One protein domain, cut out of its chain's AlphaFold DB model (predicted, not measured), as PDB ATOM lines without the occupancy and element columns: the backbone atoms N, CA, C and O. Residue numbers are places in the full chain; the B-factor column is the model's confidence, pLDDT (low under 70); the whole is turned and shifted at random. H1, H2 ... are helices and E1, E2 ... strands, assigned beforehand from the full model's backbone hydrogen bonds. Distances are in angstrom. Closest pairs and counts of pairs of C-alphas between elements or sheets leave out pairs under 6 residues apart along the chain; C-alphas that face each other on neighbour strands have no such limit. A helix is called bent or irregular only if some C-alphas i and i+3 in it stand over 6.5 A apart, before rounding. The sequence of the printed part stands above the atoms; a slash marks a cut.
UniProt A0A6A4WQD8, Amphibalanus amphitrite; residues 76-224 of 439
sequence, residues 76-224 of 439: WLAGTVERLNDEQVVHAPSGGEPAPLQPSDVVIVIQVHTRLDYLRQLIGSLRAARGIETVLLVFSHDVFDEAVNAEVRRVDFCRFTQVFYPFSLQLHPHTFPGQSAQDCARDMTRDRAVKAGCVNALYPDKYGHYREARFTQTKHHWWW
ATOM      1  N   TRP A  76     118.062 122.786 116.263       72.25
ATOM      2  CA  TRP A  76     117.148 122.067 115.381       72.25
ATOM      3  C   TRP A  76     117.281 120.537 115.457       72.25
ATOM      4  O   TRP A  76     116.268 119.841 115.433       72.25
ATOM      5  N   LEU A  77     118.499 119.997 115.560       77.81
ATOM      6  CA  LEU A  77     118.717 118.551 115.595       77.81
ATOM      7  C   LEU A  77     118.216 117.952 116.909       77.81
ATOM      8  O   LEU A  77     117.546 116.924 116.887       77.81
ATOM      9  N   ALA A  78     118.484 118.620 118.034       76.94
ATOM     10  CA  ALA A  78     117.966 118.211 119.336       76.94
ATOM     11  C   ALA A  78     116.428 118.204 119.341       76.94
ATOM     12  O   ALA A  78     115.832 117.181 119.671       76.94
ATOM     13  N   GLY A  79     115.794 119.283 118.861       73.56
ATOM     14  CA  GLY A  79     114.333 119.345 118.733       73.56
ATOM     15  C   GLY A  79     113.762 118.330 117.733       73.56
ATOM     16  O   GLY A  79     112.658 117.828 117.915       73.56
ATOM     17  N   THR A  80     114.514 117.972 116.689       79.56
ATOM     18  CA  THR A  80     114.120 116.917 115.742       79.56
ATOM     19  C   THR A  80     114.160 115.540 116.396       79.56
ATOM     20  O   THR A  80     113.215 114.774 116.237       79.56
ATOM     21  N   VAL A  81     115.226 115.225 117.137       83.94
ATOM     22  CA  VAL A  81     115.360 113.965 117.882       83.94
ATOM     23  C   VAL A  81     114.268 113.831 118.939       83.94
ATOM     24  O   VAL A  81     113.653 112.772 119.037       83.94
ATOM     25  N   GLU A  82     113.997 114.898 119.689       79.12
ATOM     26  CA  GLU A  82     112.906 114.956 120.666       79.12
ATOM     27  C   GLU A  82     111.558 114.683 119.994       79.12
ATOM     28  O   GLU A  82     110.912 113.687 120.308       79.12
ATOM     29  N   ARG A  83     111.207 115.455 118.958       77.38
ATOM     30  CA  ARG A  83     109.955 115.273 118.214       77.38
ATOM     31  C   ARG A  83     109.793 113.854 117.653       77.38
ATOM     32  O   ARG A  83     108.726 113.269 117.781       77.38
ATOM     33  N   LEU A  84     110.832 113.283 117.038       78.38
ATOM     34  CA  LEU A  84     110.770 111.923 116.479       78.38
ATOM     35  C   LEU A  84     110.587 110.859 117.572       78.38
ATOM     36  O   LEU A  84     109.840 109.898 117.381       78.38
ATOM     37  N   ASN A  85     111.237 111.042 118.723       81.19
ATOM     38  CA  ASN A  85     111.072 110.172 119.885       81.19
ATOM     39  C   ASN A  85     109.721 110.324 120.583       81.19
ATOM     40  O   ASN A  85     109.312 109.387 121.269       81.19
ATOM     41  N   ASP A  86     109.068 111.474 120.446       70.12
ATOM     42  CA  ASP A  86     107.745 111.740 121.007       70.12
ATOM     43  C   ASP A  86     106.639 111.190 120.109       70.12
ATOM     44  O   ASP A  86     105.665 110.616 120.596       70.12
ATOM     45  N   GLU A  87     106.798 111.325 118.791       72.75
ATOM     46  CA  GLU A  87     105.855 110.799 117.806       72.75
ATOM     47  C   GLU A  87     105.884 109.258 117.773       72.75
ATOM     48  O   GLU A  87     104.827 108.629 117.725       72.75
ATOM     49  N   GLN A  88     107.081 108.648 117.822       71.75
ATOM     50  CA  GLN A  88     107.322 107.194 117.697       71.75
ATOM     51  C   GLN A  88     106.475 106.535 116.605       71.75
ATOM     52  O   GLN A  88     105.836 105.500 116.817       71.75
ATOM     53  N   VAL A  89     106.448 107.154 115.425       76.44
ATOM     54  CA  VAL A  89     105.642 106.665 114.308       76.44
ATOM     55  C   VAL A  89     106.052 105.230 113.975       76.44
ATOM     56  O   VAL A  89     107.230 104.931 113.757       76.44
ATOM     57  N   VAL A  90     105.066 104.336 113.947       83.94
ATOM     58  CA  VAL A  90     105.231 102.972 113.447       83.94
ATOM     59  C   VAL A  90     104.823 102.964 111.981       83.94
ATOM     60  O   VAL A  90     103.717 103.356 111.622       83.94
ATOM     61  N   HIS A  91     105.726 102.507 111.125       83.81
ATOM     62  CA  HIS A  91     105.511 102.411 109.692       83.81
ATOM     63  C   HIS A  91     105.076 100.996 109.321       83.81
ATOM     64  O   HIS A  91     105.672 100.013 109.768       83.81
ATOM     65  N   ALA A  92     104.036 100.893 108.494       85.69
ATOM     66  CA  ALA A  92     103.598  99.636 107.904       85.69
ATOM     67  C   ALA A  92     104.363  99.345 106.598       85.69
ATOM     68  O   ALA A  92     104.666 100.284 105.860       85.69
ATOM     69  N   PRO A  93     104.580  98.064 106.247       83.69
ATOM     70  CA  PRO A  93     105.288  97.680 105.022       83.69
ATOM     71  C   PRO A  93     104.652  98.246 103.740       83.69
ATOM     72  O   PRO A  93     105.354  98.628 102.811       83.69
ATOM     73  N   SER A  94     103.321  98.368 103.711       77.19
ATOM     74  CA  SER A  94     102.564  98.821 102.534       77.19
ATOM     75  C   SER A  94     102.166 100.306 102.570       77.19
ATOM     76  O   SER A  94     101.312 100.718 101.789       77.19
ATOM     77  N   GLY A  95     102.720 101.109 103.489       71.38
ATOM     78  CA  GLY A  95     102.435 102.552 103.581       71.38
ATOM     79  C   GLY A  95     101.034 102.930 104.092       71.38
ATOM     80  O   GLY A  95     100.628 104.080 103.948       71.38
ATOM     81  N   GLY A  96     100.295 101.977 104.669       74.88
ATOM     82  CA  GLY A  96      99.013 102.205 105.349       74.88
ATOM     83  C   GLY A  96      99.153 102.319 106.869       74.88
ATOM     84  O   GLY A  96     100.266 102.377 107.397       74.88
ATOM     85  N   GLU A  97      98.025 102.307 107.580       74.44
ATOM     86  CA  GLU A  97      98.054 102.239 109.043       74.44
ATOM     87  C   GLU A  97      98.669 100.909 109.517       74.44
ATOM     88  O   GLU A  97      98.326  99.839 108.997       74.44
ATOM     89  N   PRO A  98      99.598 100.943 110.488       73.75
ATOM     90  CA  PRO A  98     100.185  99.737 111.044       73.75
ATOM     91  C   PRO A  98      99.138  98.969 111.851       73.75
ATOM     92  O   PRO A  98      98.469  99.520 112.723       73.75
ATOM     93  N   ALA A  99      99.034  97.664 111.599       71.69
ATOM     94  CA  ALA A  99      98.219  96.799 112.441       71.69
ATOM     95  C   ALA A  99      98.715  96.855 113.904       71.69
ATOM     96  O   ALA A  99      99.936  96.906 114.120       71.69
ATOM     97  N   PRO A 100      97.812  96.783 114.899       70.38
ATOM     98  CA  PRO A 100      98.183  96.708 116.312       70.38
ATOM     99  C   PRO A 100      99.119  95.525 116.598       70.38
ATOM    100  O   PRO A 100      98.968  94.463 115.982       70.38
ATOM    101  N   LEU A 101     100.071  95.671 117.529       67.88
ATOM    102  CA  LEU A 101     100.875  94.529 117.971       67.88
ATOM    103  C   LEU A 101      99.989  93.560 118.747       67.88
ATOM    104  O   LEU A 101      99.185  93.957 119.591       67.88
ATOM    105  N   GLN A 102     100.162  92.282 118.456       73.50
ATOM    106  CA  GLN A 102      99.567  91.195 119.214       73.50
ATOM    107  C   GLN A 102     100.536  90.746 120.316       73.50
ATOM    108  O   GLN A 102     101.749  90.841 120.133       73.50
ATOM    109  N   PRO A 103     100.054  90.185 121.438       67.44
ATOM    110  CA  PRO A 103     100.921  89.669 122.506       67.44
ATOM    111  C   PRO A 103     101.930  88.601 122.050       67.44
ATOM    112  O   PRO A 103     102.944  88.381 122.707       67.44
ATOM    113  N   SER A 104     101.646  87.914 120.941       75.94
ATOM    114  CA  SER A 104     102.525  86.917 120.322       75.94
ATOM    115  C   SER A 104     103.560  87.504 119.359       75.94
ATOM    116  O   SER A 104     104.416  86.759 118.879       75.94
ATOM    117  N   ASP A 105     103.452  88.789 119.023       78.88
ATOM    118  CA  ASP A 105     104.352  89.432 118.074       78.88
ATOM    119  C   ASP A 105     105.738  89.594 118.698       78.88
ATOM    120  O   ASP A 105     105.896  89.956 119.865       78.88
ATOM    121  N   VAL A 106     106.767  89.327 117.900       82.56
ATOM    122  CA  VAL A 106     108.154  89.514 118.322       82.56
ATOM    123  C   VAL A 106     108.567  90.954 118.026       82.56
ATOM    124  O   VAL A 106     108.275  91.488 116.954       82.56
ATOM    125  N   VAL A 107     109.279  91.573 118.967       83.50
ATOM    126  CA  VAL A 107     109.917  92.882 118.789       83.50
ATOM    127  C   VAL A 107     111.427  92.686 118.749       83.50
ATOM    128  O   VAL A 107     111.996  92.053 119.639       83.50
ATOM    129  N   ILE A 108     112.087  93.230 117.726       84.81
ATOM    130  CA  ILE A 108     113.548  93.198 117.596       84.81
ATOM    131  C   ILE A 108     114.070  94.628 117.688       84.81
ATOM    132  O   ILE A 108     113.754  95.463 116.843       84.81
ATOM    133  N   VAL A 109     114.898  94.900 118.697       88.69
ATOM    134  CA  VAL A 109     115.545  96.206 118.883       88.69
ATOM    135  C   VAL A 109     116.974  96.150 118.349       88.69
ATOM    136  O   VAL A 109     117.799  95.378 118.835       88.69
ATOM    137  N   ILE A 110     117.274  96.987 117.360       92.12
ATOM    138  CA  ILE A 110     118.555  97.039 116.655       92.12
ATOM    139  C   ILE A 110     119.287  98.305 117.094       92.12
ATOM    140  O   ILE A 110     118.775  99.408 116.924       92.12
ATOM    141  N   GLN A 111     120.489  98.163 117.656       94.12
ATOM    142  CA  GLN A 111     121.345  99.315 117.943       94.12
ATOM    143  C   GLN A 111     122.062  99.752 116.663       94.12
ATOM    144  O   GLN A 111     122.830  98.983 116.088       94.12
ATOM    145  N   VAL A 112     121.810 100.981 116.226       93.31
ATOM    146  CA  VAL A 112     122.313 101.560 114.981       93.31
ATOM    147  C   VAL A 112     123.292 102.688 115.300       93.31
ATOM    148  O   VAL A 112     122.993 103.562 116.110       93.31
ATOM    149  N   HIS A 113     124.450 102.649 114.639       90.44
ATOM    150  CA  HIS A 113     125.457 103.715 114.627       90.44
ATOM    151  C   HIS A 113     125.593 104.249 113.186       90.44
ATOM    152  O   HIS A 113     124.593 104.424 112.499       90.44
ATOM    153  N   THR A 114     126.811 104.438 112.675       85.94
ATOM    154  CA  THR A 114     127.093 105.000 111.337       85.94
ATOM    155  C   THR A 114     127.496 103.963 110.276       85.94
ATOM    156  O   THR A 114     127.794 104.305 109.135       85.94
ATOM    157  N   ARG A 115     127.509 102.667 110.620       82.12
ATOM    158  CA  ARG A 115     127.972 101.574 109.740       82.12
ATOM    159  C   ARG A 115     126.902 101.135 108.724       82.12
ATOM    160  O   ARG A 115     126.305 100.067 108.865       82.12
ATOM    161  N   LEU A 116     126.676 101.951 107.694       87.44
ATOM    162  CA  LEU A 116     125.615 101.765 106.693       87.44
ATOM    163  C   LEU A 116     125.671 100.416 105.951       87.44
ATOM    164  O   LEU A 116     124.638  99.769 105.787       87.44
ATOM    165  N   ASP A 117     126.849  99.946 105.539       85.56
ATOM    166  CA  ASP A 117     126.948  98.688 104.780       85.56
ATOM    167  C   ASP A 117     126.608  97.454 105.624       85.56
ATOM    168  O   ASP A 117     125.973  96.519 105.134       85.56
ATOM    169  N   TYR A 118     126.943  97.473 106.917       82.50
ATOM    170  CA  TYR A 118     126.510  96.436 107.855       82.50
ATOM    171  C   TYR A 118     125.000  96.490 108.091       82.50
ATOM    172  O   TYR A 118     124.346  95.448 108.143       82.50
ATOM    173  N   LEU A 119     124.425  97.694 108.183       90.31
ATOM    174  CA  LEU A 119     122.977  97.864 108.305       90.31
ATOM    175  C   LEU A 119     122.241  97.313 107.074       90.31
ATOM    176  O   LEU A 119     121.249  96.604 107.231       90.31
ATOM    177  N   ARG A 120     122.752  97.559 105.862       88.69
ATOM    178  CA  ARG A 120     122.214  96.986 104.616       88.69
ATOM    179  C   ARG A 120     122.222  95.465 104.629       88.69
ATOM    180  O   ARG A 120     121.218  94.845 104.285       88.69
ATOM    181  N   GLN A 121     123.334  94.860 105.046       83.88
ATOM    182  CA  GLN A 121     123.441  93.405 105.158       83.88
ATOM    183  C   GLN A 121     122.445  92.846 106.184       83.88
ATOM    184  O   GLN A 121     121.753  91.869 105.892       83.88
ATOM    185  N   LEU A 122     122.303  93.500 107.343       87.56
ATOM    186  CA  LEU A 122     121.318  93.126 108.358       87.56
ATOM    187  C   LEU A 122     119.888  93.205 107.807       87.56
ATOM    188  O   LEU A 122     119.164  92.214 107.878       87.56
ATOM    189  N   ILE A 123     119.491  94.334 107.212       91.88
ATOM    190  CA  ILE A 123     118.156  94.521 106.619       91.88
ATOM    191  C   ILE A 123     117.900  93.480 105.520       91.88
ATOM    192  O   ILE A 123     116.824  92.883 105.479       91.88
ATOM    193  N   GLY A 124     118.894  93.207 104.669       89.00
ATOM    194  CA  GLY A 124     118.818  92.164 103.647       89.00
ATOM    195  C   GLY A 124     118.589  90.770 104.237       89.00
ATOM    196  O   GLY A 124     117.746  90.024 103.738       89.00
ATOM    197  N   SER A 125     119.276  90.432 105.332       88.19
ATOM    198  CA  SER A 125     119.087  89.152 106.027       88.19
ATOM    199  C   SER A 125     117.713  89.036 106.701       88.19
ATOM    200  O   SER A 125     117.079  87.985 106.618       88.19
ATOM    201  N   LEU A 126     117.215  90.125 107.302       91.69
ATOM    202  CA  LEU A 126     115.893  90.180 107.930       91.69
ATOM    203  C   LEU A 126     114.781  90.039 106.891       91.69
ATOM    204  O   LEU A 126     113.846  89.282 107.123       91.69
ATOM    205  N   ARG A 127     114.912  90.672 105.718       94.75
ATOM    206  CA  ARG A 127     113.963  90.518 104.601       94.75
ATOM    207  C   ARG A 127     113.790  89.053 104.184       94.75
ATOM    208  O   ARG A 127     112.700  88.652 103.791       94.75
ATOM    209  N   ALA A 128     114.860  88.260 104.244       91.56
ATOM    210  CA  ALA A 128     114.834  86.842 103.886       91.56
ATOM    211  C   ALA A 128     114.328  85.926 105.019       91.56
ATOM    212  O   ALA A 128     114.113  84.732 104.792       91.56
ATOM    213  N   ALA A 129     114.157  86.445 106.239       91.38
ATOM    214  CA  ALA A 129     113.755  85.654 107.391       91.38
ATOM    215  C   ALA A 129     112.259  85.301 107.337       91.38
ATOM    216  O   ALA A 129     111.391  86.149 107.146       91.38
ATOM    217  N   ARG A 130     111.940  84.021 107.541       92.62
ATOM    218  CA  ARG A 130     110.553  83.543 107.575       92.62
ATOM    219  C   ARG A 130     109.832  84.072 108.817       92.62
ATOM    220  O   ARG A 130     110.323  83.862 109.924       92.62
ATOM    221  N   GLY A 131     108.640  84.641 108.640       88.75
ATOM    222  CA  GLY A 131     107.830  85.163 109.742       88.75
ATOM    223  C   GLY A 131     108.190  86.594 110.142       88.75
ATOM    224  O   GLY A 131     107.666  87.084 111.136       88.75
ATOM    225  N   ILE A 132     109.089  87.264 109.410       92.31
ATOM    226  CA  ILE A 132     109.484  88.648 109.698       92.31
ATOM    227  C   ILE A 132     108.331  89.637 109.486       92.31
ATOM    228  O   ILE A 132     108.300  90.692 110.107       92.31
ATOM    229  N   GLU A 133     107.357  89.293 108.647       90.12
ATOM    230  CA  GLU A 133     106.224  90.144 108.292       90.12
ATOM    231  C   GLU A 133     105.334  90.514 109.491       90.12
ATOM    232  O   GLU A 133     104.693  91.565 109.481       90.12
ATOM    233  N   THR A 134     105.324  89.687 110.544       85.25
ATOM    234  CA  THR A 134     104.582  89.950 111.787       85.25
ATOM    235  C   THR A 134     105.428  90.649 112.855       85.25
ATOM    236  O   THR A 134     104.897  91.071 113.879       85.25
ATOM    237  N   VAL A 135     106.731  90.823 112.638       85.75
ATOM    238  CA  VAL A 135     107.665  91.407 113.611       85.75
ATOM    239  C   VAL A 135     107.611  92.937 113.574       85.75
ATOM    240  O   VAL A 135     107.388  93.543 112.521       85.75
ATOM    241  N   LEU A 136     107.836  93.573 114.729       87.56
ATOM    242  CA  LEU A 136     108.183  94.994 114.808       87.56
ATOM    243  C   LEU A 136     109.701  95.157 114.929       87.56
ATOM    244  O   LEU A 136     110.307  94.689 115.895       87.56
ATOM    245  N   LEU A 137     110.304  95.865 113.977       91.19
ATOM    246  CA  LEU A 137     111.700  96.287 114.059       91.19
ATOM    247  C   LEU A 137     111.809  97.679 114.689       91.19
ATOM    248  O   LEU A 137     111.223  98.642 114.201       91.19
ATOM    249  N   VAL A 138     112.595  97.806 115.753       91.88
ATOM    250  CA  VAL A 138     112.904  99.089 116.395       91.88
ATOM    251  C   VAL A 138     114.361  99.426 116.109       91.88
ATOM    252  O   VAL A 138     115.267  98.830 116.690       91.88
ATOM    253  N   PHE A 139     114.604 100.385 115.220       95.12
ATOM    254  CA  PHE A 139     115.948 100.884 114.940       95.12
ATOM    255  C   PHE A 139     116.278 101.999 115.934       95.12
ATOM    256  O   PHE A 139     115.618 103.033 115.975       95.12
ATOM    257  N   SER A 140     117.267 101.766 116.792       95.88
ATOM    258  CA  SER A 140     117.674 102.686 117.850       95.88
ATOM    259  C   SER A 140     119.013 103.319 117.501       95.88
ATOM    260  O   SER A 140     120.037 102.644 117.559       95.88
ATOM    261  N   HIS A 141     119.012 104.601 117.158       94.88
ATOM    262  CA  HIS A 141     120.155 105.331 116.612       94.88
ATOM    263  C   HIS A 141     120.868 106.139 117.697       94.88
ATOM    264  O   HIS A 141     120.203 106.826 118.462       94.88
ATOM    265  N   ASP A 142     122.198 106.131 117.753       94.44
ATOM    266  CA  ASP A 142     122.981 107.111 118.534       94.44
ATOM    267  C   ASP A 142     123.616 108.211 117.676       94.44
ATOM    268  O   ASP A 142     124.242 109.127 118.207       94.44
ATOM    269  N   VAL A 143     123.412 108.160 116.361       91.50
ATOM    270  CA  VAL A 143     123.782 109.213 115.418       91.50
ATOM    271  C   VAL A 143     122.622 109.425 114.455       91.50
ATOM    272  O   VAL A 143     122.114 108.481 113.851       91.50
ATOM    273  N   PHE A 144     122.198 110.675 114.310       86.94
ATOM    274  CA  PHE A 144     121.293 111.108 113.261       86.94
ATOM    275  C   PHE A 144     122.091 111.283 111.969       86.94
ATOM    276  O   PHE A 144     122.822 112.262 111.800       86.94
ATOM    277  N   ASP A 145     121.950 110.315 111.073       88.12
ATOM    278  CA  ASP A 145     122.604 110.281 109.770       88.12
ATOM    279  C   ASP A 145     121.549 110.012 108.694       88.12
ATOM    280  O   ASP A 145     120.826 109.018 108.749       88.12
ATOM    281  N   GLU A 146     121.431 110.911 107.717       85.69
ATOM    282  CA  GLU A 146     120.363 110.826 106.722       85.69
ATOM    283  C   GLU A 146     120.517 109.626 105.779       85.69
ATOM    284  O   GLU A 146     119.510 109.072 105.344       85.69
ATOM    285  N   ALA A 147     121.739 109.169 105.496       84.31
ATOM    286  CA  ALA A 147     121.954 107.989 104.663       84.31
ATOM    287  C   ALA A 147     121.532 106.709 105.402       84.31
ATOM    288  O   ALA A 147     120.872 105.849 104.817       84.31
ATOM    289  N   VAL A 148     121.846 106.614 106.696       90.62
ATOM    290  CA  VAL A 148     121.390 105.530 107.582       90.62
ATOM    291  C   VAL A 148     119.868 105.550 107.735       90.62
ATOM    292  O   VAL A 148     119.215 104.524 107.538       90.62
ATOM    293  N   ASN A 149     119.285 106.715 108.017       88.06
ATOM    294  CA  ASN A 149     117.840 106.872 108.172       88.06
ATOM    295  C   ASN A 149     117.096 106.526 106.872       88.06
ATOM    296  O   ASN A 149     116.057 105.866 106.894       88.06
ATOM    297  N   ALA A 150     117.622 106.953 105.720       88.12
ATOM    298  CA  ALA A 150     117.039 106.652 104.417       88.12
ATOM    299  C   ALA A 150     117.081 105.157 104.081       88.12
ATOM    300  O   ALA A 150     116.179 104.678 103.399       88.12
ATOM    301  N   GLU A 151     118.085 104.419 104.556       93.88
ATOM    302  CA  GLU A 151     118.142 102.962 104.409       93.88
ATOM    303  C   GLU A 151     117.040 102.278 105.229       93.88
ATOM    304  O   GLU A 151     116.315 101.437 104.701       93.88
ATOM    305  N   VAL A 152     116.827 102.697 106.482       94.88
ATOM    306  CA  VAL A 152     115.738 102.171 107.327       94.88
ATOM    307  C   VAL A 152     114.362 102.476 106.726       94.88
ATOM    308  O   VAL A 152     113.494 101.608 106.703       94.88
ATOM    309  N   ARG A 153     114.162 103.674 106.157       91.25
ATOM    310  CA  ARG A 153     112.891 104.053 105.504       91.25
ATOM    311  C   ARG A 153     112.538 103.207 104.274       91.25
ATOM    312  O   ARG A 153     111.405 103.283 103.811       91.25
ATOM    313  N   ARG A 154     113.474 102.418 103.734       91.88
ATOM    314  CA  ARG A 154     113.232 101.489 102.614       91.88
ATOM    315  C   ARG A 154     112.711 100.121 103.060       91.88
ATOM    316  O   ARG A 154     112.464  99.270 102.208       91.88
ATOM    317  N   VAL A 155     112.574  99.877 104.364       93.44
ATOM    318  CA  VAL A 155     111.969  98.644 104.878       93.44
ATOM    319  C   VAL A 155     110.491  98.605 104.475       93.44
ATOM    320  O   VAL A 155     109.694  99.431 104.904       93.44
ATOM    321  N   ASP A 156     110.140  97.627 103.644       93.88
ATOM    322  CA  ASP A 156     108.821  97.446 103.016       93.88
ATOM    323  C   ASP A 156     108.231  96.045 103.280       93.88
ATOM    324  O   ASP A 156     107.234  95.657 102.677       93.88
ATOM    325  N   PHE A 157     108.853  95.259 104.166       93.62
ATOM    326  CA  PHE A 157     108.521  93.845 104.394       93.62
ATOM    327  C   PHE A 157     108.021  93.532 105.811       93.62
ATOM    328  O   PHE A 157     107.528  92.433 106.052       93.62
ATOM    329  N   CYS A 158     108.129  94.468 106.754       91.38
ATOM    330  CA  CYS A 158     107.609  94.336 108.115       91.38
ATOM    331  C   CYS A 158     107.293  95.716 108.704       91.38
ATOM    332  O   CYS A 158     107.567  96.747 108.085       91.38
ATOM    333  N   ARG A 159     106.723  95.743 109.914       89.56
ATOM    334  CA  ARG A 159     106.536  96.995 110.656       89.56
ATOM    335  C   ARG A 159     107.878  97.482 111.193       89.56
ATOM    336  O   ARG A 159     108.688  96.669 111.648       89.56
ATOM    337  N   PHE A 160     108.099  98.792 111.198       91.62
ATOM    338  CA  PHE A 160     109.293  99.364 111.815       91.62
ATOM    339  C   PHE A 160     109.045 100.718 112.477       91.62
ATOM    340  O   PHE A 160     108.097 101.426 112.150       91.62
ATOM    341  N   THR A 161     109.928 101.097 113.393       89.00
ATOM    342  CA  THR A 161     110.014 102.450 113.952       89.00
ATOM    343  C   THR A 161     111.476 102.834 114.181       89.00
ATOM    344  O   THR A 161     112.353 101.966 114.240       89.00
ATOM    345  N   GLN A 162     111.741 104.134 114.286       89.94
ATOM    346  CA  GLN A 162     113.062 104.688 114.571       89.94
ATOM    347  C   GLN A 162     113.005 105.491 115.866       89.94
ATOM    348  O   GLN A 162     112.139 106.346 116.034       89.94
ATOM    349  N   VAL A 163     113.953 105.234 116.763       90.31
ATOM    350  CA  VAL A 163     114.158 106.001 117.996       90.31
ATOM    351  C   VAL A 163     115.601 106.485 118.051       90.31
ATOM    352  O   VAL A 163     116.513 105.794 117.602       90.31
ATOM    353  N   PHE A 164     115.831 107.661 118.617       91.62
ATOM    354  CA  PHE A 164     117.120 108.345 118.592       91.62
ATOM    355  C   PHE A 164     117.594 108.619 120.019       91.62
ATOM    356  O   PHE A 164     116.892 109.236 120.810       91.62
ATOM    357  N   TYR A 165     118.786 108.167 120.377       94.44
ATOM    358  CA  TYR A 165     119.361 108.366 121.697       94.44
ATOM    359  C   TYR A 165     119.624 109.868 121.943       94.44
ATOM    360  O   TYR A 165     120.483 110.452 121.278       94.44
ATOM    361  N   PRO A 166     118.924 110.512 122.900       91.88
ATOM    362  CA  PRO A 166     118.926 111.973 123.045       91.88
ATOM    363  C   PRO A 166     120.176 112.522 123.751       91.88
ATOM    364  O   PRO A 166     120.353 113.733 123.871       91.88
ATOM    365  N   PHE A 167     121.055 111.637 124.226       93.56
ATOM    366  CA  PHE A 167     122.280 112.006 124.931       93.56
ATOM    367  C   PHE A 167     123.537 111.528 124.192       93.56
ATOM    368  O   PHE A 167     124.530 111.151 124.808       93.56
ATOM    369  N   SER A 168     123.491 111.496 122.859       93.25
ATOM    370  CA  SER A 168     124.641 111.123 122.036       93.25
ATOM    371  C   SER A 168     125.727 112.202 122.016       93.25
ATOM    372  O   SER A 168     125.469 113.380 122.264       93.25
ATOM    373  N   LEU A 169     126.941 111.817 121.626       92.50
ATOM    374  CA  LEU A 169     128.051 112.734 121.358       92.50
ATOM    375  C   LEU A 169     127.725 113.732 120.242       92.50
ATOM    376  O   LEU A 169     128.247 114.842 120.240       92.50
ATOM    377  N   GLN A 170     126.850 113.354 119.304       91.69
ATOM    378  CA  GLN A 170     126.367 114.254 118.260       91.69
ATOM    379  C   GLN A 170     125.446 115.345 118.831       91.69
ATOM    380  O   GLN A 170     125.402 116.447 118.307       91.69
ATOM    381  N   LEU A 171     124.699 115.087 119.901       86.88
ATOM    382  CA  LEU A 171     123.856 116.116 120.522       86.88
ATOM    383  C   LEU A 171     124.602 116.905 121.599       86.88
ATOM    384  O   LEU A 171     124.304 118.072 121.834       86.88
ATOM    385  N   HIS A 172     125.611 116.284 122.208       90.81
ATOM    386  CA  HIS A 172     126.423 116.856 123.273       90.81
ATOM    387  C   HIS A 172     127.902 116.726 122.896       90.81
ATOM    388  O   HIS A 172     128.567 115.832 123.397       90.81
ATOM    389  N   PRO A 173     128.455 117.553 121.992       88.94
ATOM    390  CA  PRO A 173     129.847 117.394 121.558       88.94
ATOM    391  C   PRO A 173     130.867 117.902 122.589       88.94
ATOM    392  O   PRO A 173     131.973 117.370 122.677       88.94
ATOM    393  N   HIS A 174     130.501 118.926 123.372       90.94
ATOM    394  CA  HIS A 174     131.426 119.685 124.235       90.94
ATOM    395  C   HIS A 174     131.006 119.755 125.709       90.94
ATOM    396  O   HIS A 174     131.619 120.453 126.515       90.94
ATOM    397  N   THR A 175     129.935 119.058 126.069       90.50
ATOM    398  CA  THR A 175     129.344 119.027 127.410       90.50
ATOM    399  C   THR A 175     128.994 117.592 127.730       90.50
ATOM    400  O   THR A 175     128.658 116.859 126.812       90.50
ATOM    401  N   PHE A 176     129.041 117.172 128.994       91.44
ATOM    402  CA  PHE A 176     128.635 115.815 129.377       91.44
ATOM    403  C   PHE A 176     127.230 115.469 128.823       91.44
ATOM    404  O   PHE A 176     126.336 116.308 128.942       91.44
ATOM    405  N   PRO A 177     127.005 114.269 128.243       94.44
ATOM    406  CA  PRO A 177     127.912 113.116 128.129       94.44
ATOM    407  C   PRO A 177     128.831 113.141 126.890       94.44
ATOM    408  O   PRO A 177     129.394 112.126 126.500       94.44
ATOM    409  N   GLY A 178     129.038 114.287 126.270       91.56
ATOM    410  CA  GLY A 178     130.158 114.585 125.382       91.56
ATOM    411  C   GLY A 178     131.517 114.624 126.041       91.56
ATOM    412  O   GLY A 178     131.662 114.326 127.228       91.56
ATOM    413  N   GLN A 179     132.518 115.040 125.266       93.50
ATOM    414  CA  GLN A 179     133.834 115.382 125.795       93.50
ATOM    415  C   GLN A 179     133.812 116.837 126.272       93.50
ATOM    416  O   GLN A 179     133.739 117.752 125.456       93.50
ATOM    417  N   SER A 180     133.877 117.067 127.584       94.50
ATOM    418  CA  SER A 180     133.973 118.426 128.123       94.50
ATOM    419  C   SER A 180     135.421 118.909 128.116       94.50
ATOM    420  O   SER A 180     136.345 118.136 128.368       94.50
ATOM    421  N   ALA A 181     135.627 120.212 127.910       95.19
ATOM    422  CA  ALA A 181     136.939 120.839 128.085       95.19
ATOM    423  C   ALA A 181     137.434 120.793 129.546       95.19
ATOM    424  O   ALA A 181     138.614 121.006 129.807       95.19
ATOM    425  N   GLN A 182     136.531 120.538 130.497       95.25
ATOM    426  CA  GLN A 182     136.837 120.453 131.925       95.25
ATOM    427  C   GLN A 182     137.123 119.018 132.395       95.25
ATOM    428  O   GLN A 182     137.476 118.826 133.562       95.25
ATOM    429  N   ASP A 183     136.957 118.019 131.520       96.81
ATOM    430  CA  ASP A 183     137.243 116.620 131.836       96.81
ATOM    431  C   ASP A 183     138.752 116.417 132.038       96.81
ATOM    432  O   ASP A 183     139.593 117.002 131.352       96.81
ATOM    433  N   CYS A 184     139.110 115.557 132.984       97.75
ATOM    434  CA  CYS A 184     140.483 115.121 133.172       97.75
ATOM    435  C   CYS A 184     140.955 114.323 131.954       97.75
ATOM    436  O   CYS A 184     140.224 113.478 131.434       97.75
ATOM    437  N   ALA A 185     142.203 114.545 131.532       96.94
ATOM    438  CA  ALA A 185     142.815 113.731 130.489       96.94
ATOM    439  C   ALA A 185     142.891 112.266 130.940       96.94
ATOM    440  O   ALA A 185     143.263 111.997 132.082       96.94
ATOM    441  N   ARG A 186     142.570 111.341 130.030       96.19
ATOM    442  CA  ARG A 186     142.450 109.896 130.280       96.19
ATOM    443  C   ARG A 186     143.572 109.337 131.161       96.19
ATOM    444  O   ARG A 186     143.283 108.772 132.207       96.19
ATOM    445  N   ASP A 187     144.828 109.548 130.782       96.62
ATOM    446  CA  ASP A 187     145.984 108.951 131.471       96.62
ATOM    447  C   ASP A 187     146.637 109.898 132.496       96.62
ATOM    448  O   ASP A 187     147.783 109.716 132.917       96.62
ATOM    449  N   MET A 188     145.931 110.958 132.907       95.88
ATOM    450  CA  MET A 188     146.400 111.831 133.978       95.88
ATOM    451  C   MET A 188     146.397 111.069 135.307       95.88
ATOM    452  O   MET A 188     145.444 110.376 135.636       95.88
ATOM    453  N   THR A 189     147.442 111.221 136.124       96.25
ATOM    454  CA  THR A 189     147.426 110.641 137.475       96.25
ATOM    455  C   THR A 189     146.441 111.383 138.372       96.25
ATOM    456  O   THR A 189     146.262 112.596 138.238       96.25
ATOM    457  N   ARG A 190     145.861 110.686 139.355       95.56
ATOM    458  CA  ARG A 190     144.900 111.289 140.292       95.56
ATOM    459  C   ARG A 190     145.434 112.533 140.996       95.56
ATOM    460  O   ARG A 190     144.738 113.542 141.056       95.56
ATOM    461  N   ASP A 191     146.679 112.503 141.460       96.75
ATOM    462  CA  ASP A 191     147.292 113.656 142.130       96.75
ATOM    463  C   ASP A 191     147.414 114.867 141.194       96.75
ATOM    464  O   ASP A 191     147.172 116.006 141.603       96.75
ATOM    465  N   ARG A 192     147.745 114.633 139.914       97.31
ATOM    466  CA  ARG A 192     147.775 115.696 138.899       97.31
ATOM    467  C   ARG A 192     146.376 116.210 138.588       97.31
ATOM    468  O   ARG A 192     146.218 117.419 138.490       97.31
ATOM    469  N   ALA A 193     145.386 115.330 138.485       97.25
ATOM    470  CA  ALA A 193     143.999 115.695 138.212       97.25
ATOM    471  C   ALA A 193     143.393 116.547 139.331       97.25
ATOM    472  O   ALA A 193     142.814 117.597 139.064       97.25
ATOM    473  N   VAL A 194     143.602 116.152 140.591       97.19
ATOM    474  CA  VAL A 194     143.159 116.923 141.763       97.19
ATOM    475  C   VAL A 194     143.838 118.290 141.796       97.19
ATOM    476  O   VAL A 194     143.177 119.296 142.038       97.19
ATOM    477  N   LYS A 195     145.141 118.353 141.493       97.69
ATOM    478  CA  LYS A 195     145.880 119.620 141.412       97.69
ATOM    479  C   LYS A 195     145.422 120.503 140.244       97.69
ATOM    480  O   LYS A 195     145.427 121.722 140.378       97.69
ATOM    481  N   ALA A 196     145.065 119.903 139.110       95.50
ATOM    482  CA  ALA A 196     144.566 120.601 137.929       95.50
ATOM    483  C   ALA A 196     143.109 121.069 138.085       95.50
ATOM    484  O   ALA A 196     142.689 121.970 137.365       95.50
ATOM    485  N   GLY A 197     142.348 120.483 139.016       96.56
ATOM    486  CA  GLY A 197     140.966 120.874 139.296       96.56
ATOM    487  C   GLY A 197     139.966 120.482 138.202       96.56
ATOM    488  O   GLY A 197     138.948 121.150 138.053       96.56
ATOM    489  N   CYS A 198     140.245 119.430 137.425       97.06
ATOM    490  CA  CYS A 198     139.308 118.913 136.421       97.06
ATOM    491  C   CYS A 198     138.104 118.199 137.074       97.06
ATOM    492  O   CYS A 198     138.211 117.646 138.171       97.06
ATOM    493  N   VAL A 199     136.939 118.217 136.414       96.50
ATOM    494  CA  VAL A 199     135.634 117.932 137.060       96.50
ATOM    495  C   VAL A 199     135.502 116.515 137.611       96.50
ATOM    496  O   VAL A 199     134.884 116.300 138.650       96.50
ATOM    497  N   ASN A 200     136.104 115.536 136.944       95.88
ATOM    498  CA  ASN A 200     136.041 114.127 137.312       95.88
ATOM    499  C   ASN A 200     137.306 113.643 138.038       95.88
ATOM    500  O   ASN A 200     137.495 112.436 138.161       95.88
ATOM    501  N   ALA A 201     138.143 114.544 138.573       97.25
ATOM    502  CA  ALA A 201     139.438 114.213 139.183       97.25
ATOM    503  C   ALA A 201     139.361 113.157 140.296       97.25
ATOM    504  O   ALA A 201     140.273 112.344 140.458       97.25
ATOM    505  N   LEU A 202     138.271 113.148 141.063       97.19
ATOM    506  CA  LEU A 202     138.070 112.203 142.161       97.19
ATOM    507  C   LEU A 202     137.487 110.852 141.722       97.19
ATOM    508  O   LEU A 202     137.392 109.955 142.556       97.19
ATOM    509  N   TYR A 203     137.151 110.693 140.439       96.69
ATOM    510  CA  TYR A 203     136.409 109.550 139.905       96.69
ATOM    511  C   TYR A 203     137.112 108.878 138.705       96.69
ATOM    512  O   TYR A 203     136.507 108.765 137.635       96.69
ATOM    513  N   PRO A 204     138.382 108.442 138.832       96.56
ATOM    514  CA  PRO A 204     138.980 107.563 137.834       96.56
ATOM    515  C   PRO A 204     138.330 106.171 137.878       96.56
ATOM    516  O   PRO A 204     137.674 105.793 138.854       96.56
ATOM    517  N   ASP A 205     138.542 105.383 136.829       94.19
ATOM    518  CA  ASP A 205     138.181 103.972 136.816       94.19
ATOM    519  C   ASP A 205     139.074 103.136 137.759       94.19
ATOM    520  O   ASP A 205     139.999 103.628 138.412       94.19
ATOM    521  N   LYS A 206     138.804 101.827 137.829       95.38
ATOM    522  CA  LYS A 206     139.561 100.877 138.664       95.38
ATOM    523  C   LYS A 206     141.063 100.836 138.331       95.38
ATOM    524  O   LYS A 206     141.856 100.436 139.181       95.38
ATOM    525  N   TYR A 207     141.440 101.207 137.113       95.31
ATOM    526  CA  TYR A 207     142.811 101.181 136.611       95.31
ATOM    527  C   TYR A 207     143.490 102.555 136.677       95.31
ATOM    528  O   TYR A 207     144.664 102.663 136.340       95.31
ATOM    529  N   GLY A 208     142.791 103.578 137.174       95.31
ATOM    530  CA  GLY A 208     143.322 104.926 137.330       95.31
ATOM    531  C   GLY A 208     143.155 105.816 136.100       95.31
ATOM    532  O   GLY A 208     143.716 106.907 136.104       95.31
ATOM    533  N   HIS A 209     142.394 105.397 135.084       97.75
ATOM    534  CA  HIS A 209     142.129 106.208 133.896       97.75
ATOM    535  C   HIS A 209     140.841 107.021 134.039       97.75
ATOM    536  O   HIS A 209     139.871 106.600 134.674       97.75
ATOM    537  N   TYR A 210     140.808 108.186 133.406       97.44
ATOM    538  CA  TYR A 210     139.623 109.025 133.308       97.44
ATOM    539  C   TYR A 210     138.807 108.722 132.054       97.44
ATOM    540  O   TYR A 210     139.285 108.187 131.057       97.44
ATOM    541  N   ARG A 211     137.529 109.085 132.136       96.19
ATOM    542  CA  ARG A 211     136.518 108.900 131.098       96.19
ATOM    543  C   ARG A 211     136.952 109.463 129.736       96.19
ATOM    544  O   ARG A 211     137.252 110.645 129.626       96.19
ATOM    545  N   GLU A 212     136.795 108.655 128.690       94.75
ATOM    546  CA  GLU A 212     136.719 109.113 127.297       94.75
ATOM    547  C   GLU A 212     135.285 108.962 126.782       94.75
ATOM    548  O   GLU A 212     134.701 107.874 126.831       94.75
ATOM    549  N   ALA A 213     134.709 110.046 126.259       93.25
ATOM    550  CA  ALA A 213     133.286 110.092 125.932       93.25
ATOM    551  C   ALA A 213     132.850 109.012 124.914       93.25
ATOM    552  O   ALA A 213     131.838 108.335 125.126       93.25
ATOM    553  N   ARG A 214     133.670 108.767 123.881       90.81
ATOM    554  CA  ARG A 214     133.448 107.748 122.832       90.81
ATOM    555  C   ARG A 214     133.235 106.330 123.354       90.81
ATOM    556  O   ARG A 214     132.372 105.630 122.839       90.81
ATOM    557  N   PHE A 215     133.940 105.924 124.409       91.44
ATOM    558  CA  PHE A 215     133.795 104.577 124.969       91.44
ATOM    559  C   PHE A 215     132.566 104.442 125.872       91.44
ATOM    560  O   PHE A 215     132.071 103.340 126.099       91.44
ATOM    561  N   THR A 216     132.035 105.559 126.377       92.62
ATOM    562  CA  THR A 216     130.859 105.542 127.259       92.62
ATOM    563  C   THR A 216     129.532 105.492 126.504       92.62
ATOM    564  O   THR A 216     128.569 104.921 127.022       92.62
ATOM    565  N   GLN A 217     129.472 106.032 125.278       93.31
ATOM    566  CA  GLN A 217     128.220 106.162 124.525       93.31
ATOM    567  C   GLN A 217     127.518 104.816 124.321       93.31
ATOM    568  O   GLN A 217     126.327 104.713 124.601       93.31
ATOM    569  N   THR A 218     128.236 103.771 123.896       88.69
ATOM    570  CA  THR A 218     127.629 102.468 123.576       88.69
ATOM    571  C   THR A 218     126.874 101.875 124.765       88.69
ATOM    572  O   THR A 218     125.752 101.396 124.602       88.69
ATOM    573  N   LYS A 219     127.450 101.952 125.973       90.00
ATOM    574  CA  LYS A 219     126.809 101.453 127.197       90.00
ATOM    575  C   LYS A 219     125.603 102.305 127.589       90.00
ATOM    576  O   LYS A 219     124.567 101.751 127.959       90.00
ATOM    577  N   HIS A 220     125.712 103.630 127.499       91.50
ATOM    578  CA  HIS A 220     124.588 104.507 127.813       91.50
ATOM    579  C   HIS A 220     123.425 104.340 126.832       91.50
ATOM    580  O   HIS A 220     122.282 104.215 127.268       91.50
ATOM    581  N   HIS A 221     123.710 104.275 125.531       92.38
ATOM    582  CA  HIS A 221     122.718 103.994 124.496       92.38
ATOM    583  C   HIS A 221     122.054 102.641 124.735       92.38
ATOM    584  O   HIS A 221     120.830 102.534 124.645       92.38
ATOM    585  N   TRP A 222     122.837 101.623 125.113       89.88
ATOM    586  CA  TRP A 222     122.299 100.299 125.388       89.88
ATOM    587  C   TRP A 222     121.294 100.295 126.535       89.88
ATOM    588  O   TRP A 222     120.197  99.762 126.370       89.88
ATOM    589  N   TRP A 223     121.647 100.924 127.656       86.88
ATOM    590  CA  TRP A 223     120.766 101.010 128.817       86.88
ATOM    591  C   TRP A 223     119.534 101.874 128.543       86.88
ATOM    592  O   TRP A 223     118.415 101.484 128.863       86.88
ATOM    593  N   TRP A 224     119.724 103.019 127.882       87.31
ATOM    594  CA  TRP A 224     118.621 103.902 127.518       87.31
ATOM    595  C   TRP A 224     117.593 103.184 126.648       87.31
ATOM    596  O   TRP A 224     116.410 103.216 126.970       87.31
TER     597      TRP A 224
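Overview. This is residues 76 to 224 of the 439 residues of a protein of Amphibalanus amphitrite (UniProt A0A6A4WQD8). A small parallel sheet of E1, E2 and E3 forms one end of an elongated model, with H2 and H3 side by side over it and H1 near its edge strand E3. From E3 a long, mostly loop-built excursion, residues 165 to 212, runs out to H4 at the far end and returns to H5, whose residues 218 to 224 come back to the sheet. The printed part has 149 residues, with five named helices and three named strands in the order H1 E1 H2 E2 H3 E3 H4 H5; the sheet's order is E1 E2 E3. The class is mixed, helices and strands, with under half of the residues, 68, in named elements. The whole is loose, with a radius of gyration of the C-alphas of 19.6 A and spans of 62 by 32 by 30 A.

Along the chain. H1, residues 76 to 87, begins with C-alpha 76 at (117.148, 122.067, 115.381) and is 16.1 A long. E1, residues 107 to 112, is 15.6 A long, and H2, residues 116 to 127, is 16.3 A long. E2 is residues 136 to 141, 15.9 A, and H3 is residues 146 to 152, 9.8 A. E3, residues 159 to 164, is 17.4 A long. H4, residues 190 to 196, is 9.6 A long and begins with C-alpha 190 at (144.900, 111.289, 140.292). H5, residues 213 to 224, is 16.0 A long and ends with C-alpha 224 at (118.621, 103.902, 127.518); it is irregular, but only just, with C-alphas 215 and 218 at 6.7 A.

Arrangement. E1 and E2 are parallel at 21 degrees, with N 110 and O 138 within hydrogen-bond range at 2.8 A. E2 and E3 are parallel at 20 degrees, with N 139 and O 161 at 2.9 A. E1, H2, E2 and E2, H3, E3 are strand-helix-strand units, parallel neighbour strands joined through a helix, each with a right-handed crossover. H2 touches H3 with residues 116 to 120 alone, at a shallow tilt of 14 degrees, the same way; their closest C-alphas, of Leu 116 and Val 148, are 5.7 A apart. H1, H2, H3 and H5 are on the sheet, but each only grazes it. The closest C-alphas of H1 and E3, of Asn 85 and Val 163, are 5.5 A apart; those of E1 and H5, of Gln 111 and Trp 222, 7.6 A. H4 is not on the sheet, and H4 and H5 are apart. Every O i to N i+4 pair is within hydrogen-bond range in H1, H2, H3 and H4, and 6 of 8 are in H5.

Size, cuts and confidence. The two C-alphas farthest apart, of Ser 94 and Lys 195, are 61.8 A apart. The printed part has no cut. The links H1 to E1, E3 to H4 and H4 to H5 are long, with 19, 25 and 16 residues. The mean pLDDT of the printed part is 88.8, and residues 101 and 103 are under 70.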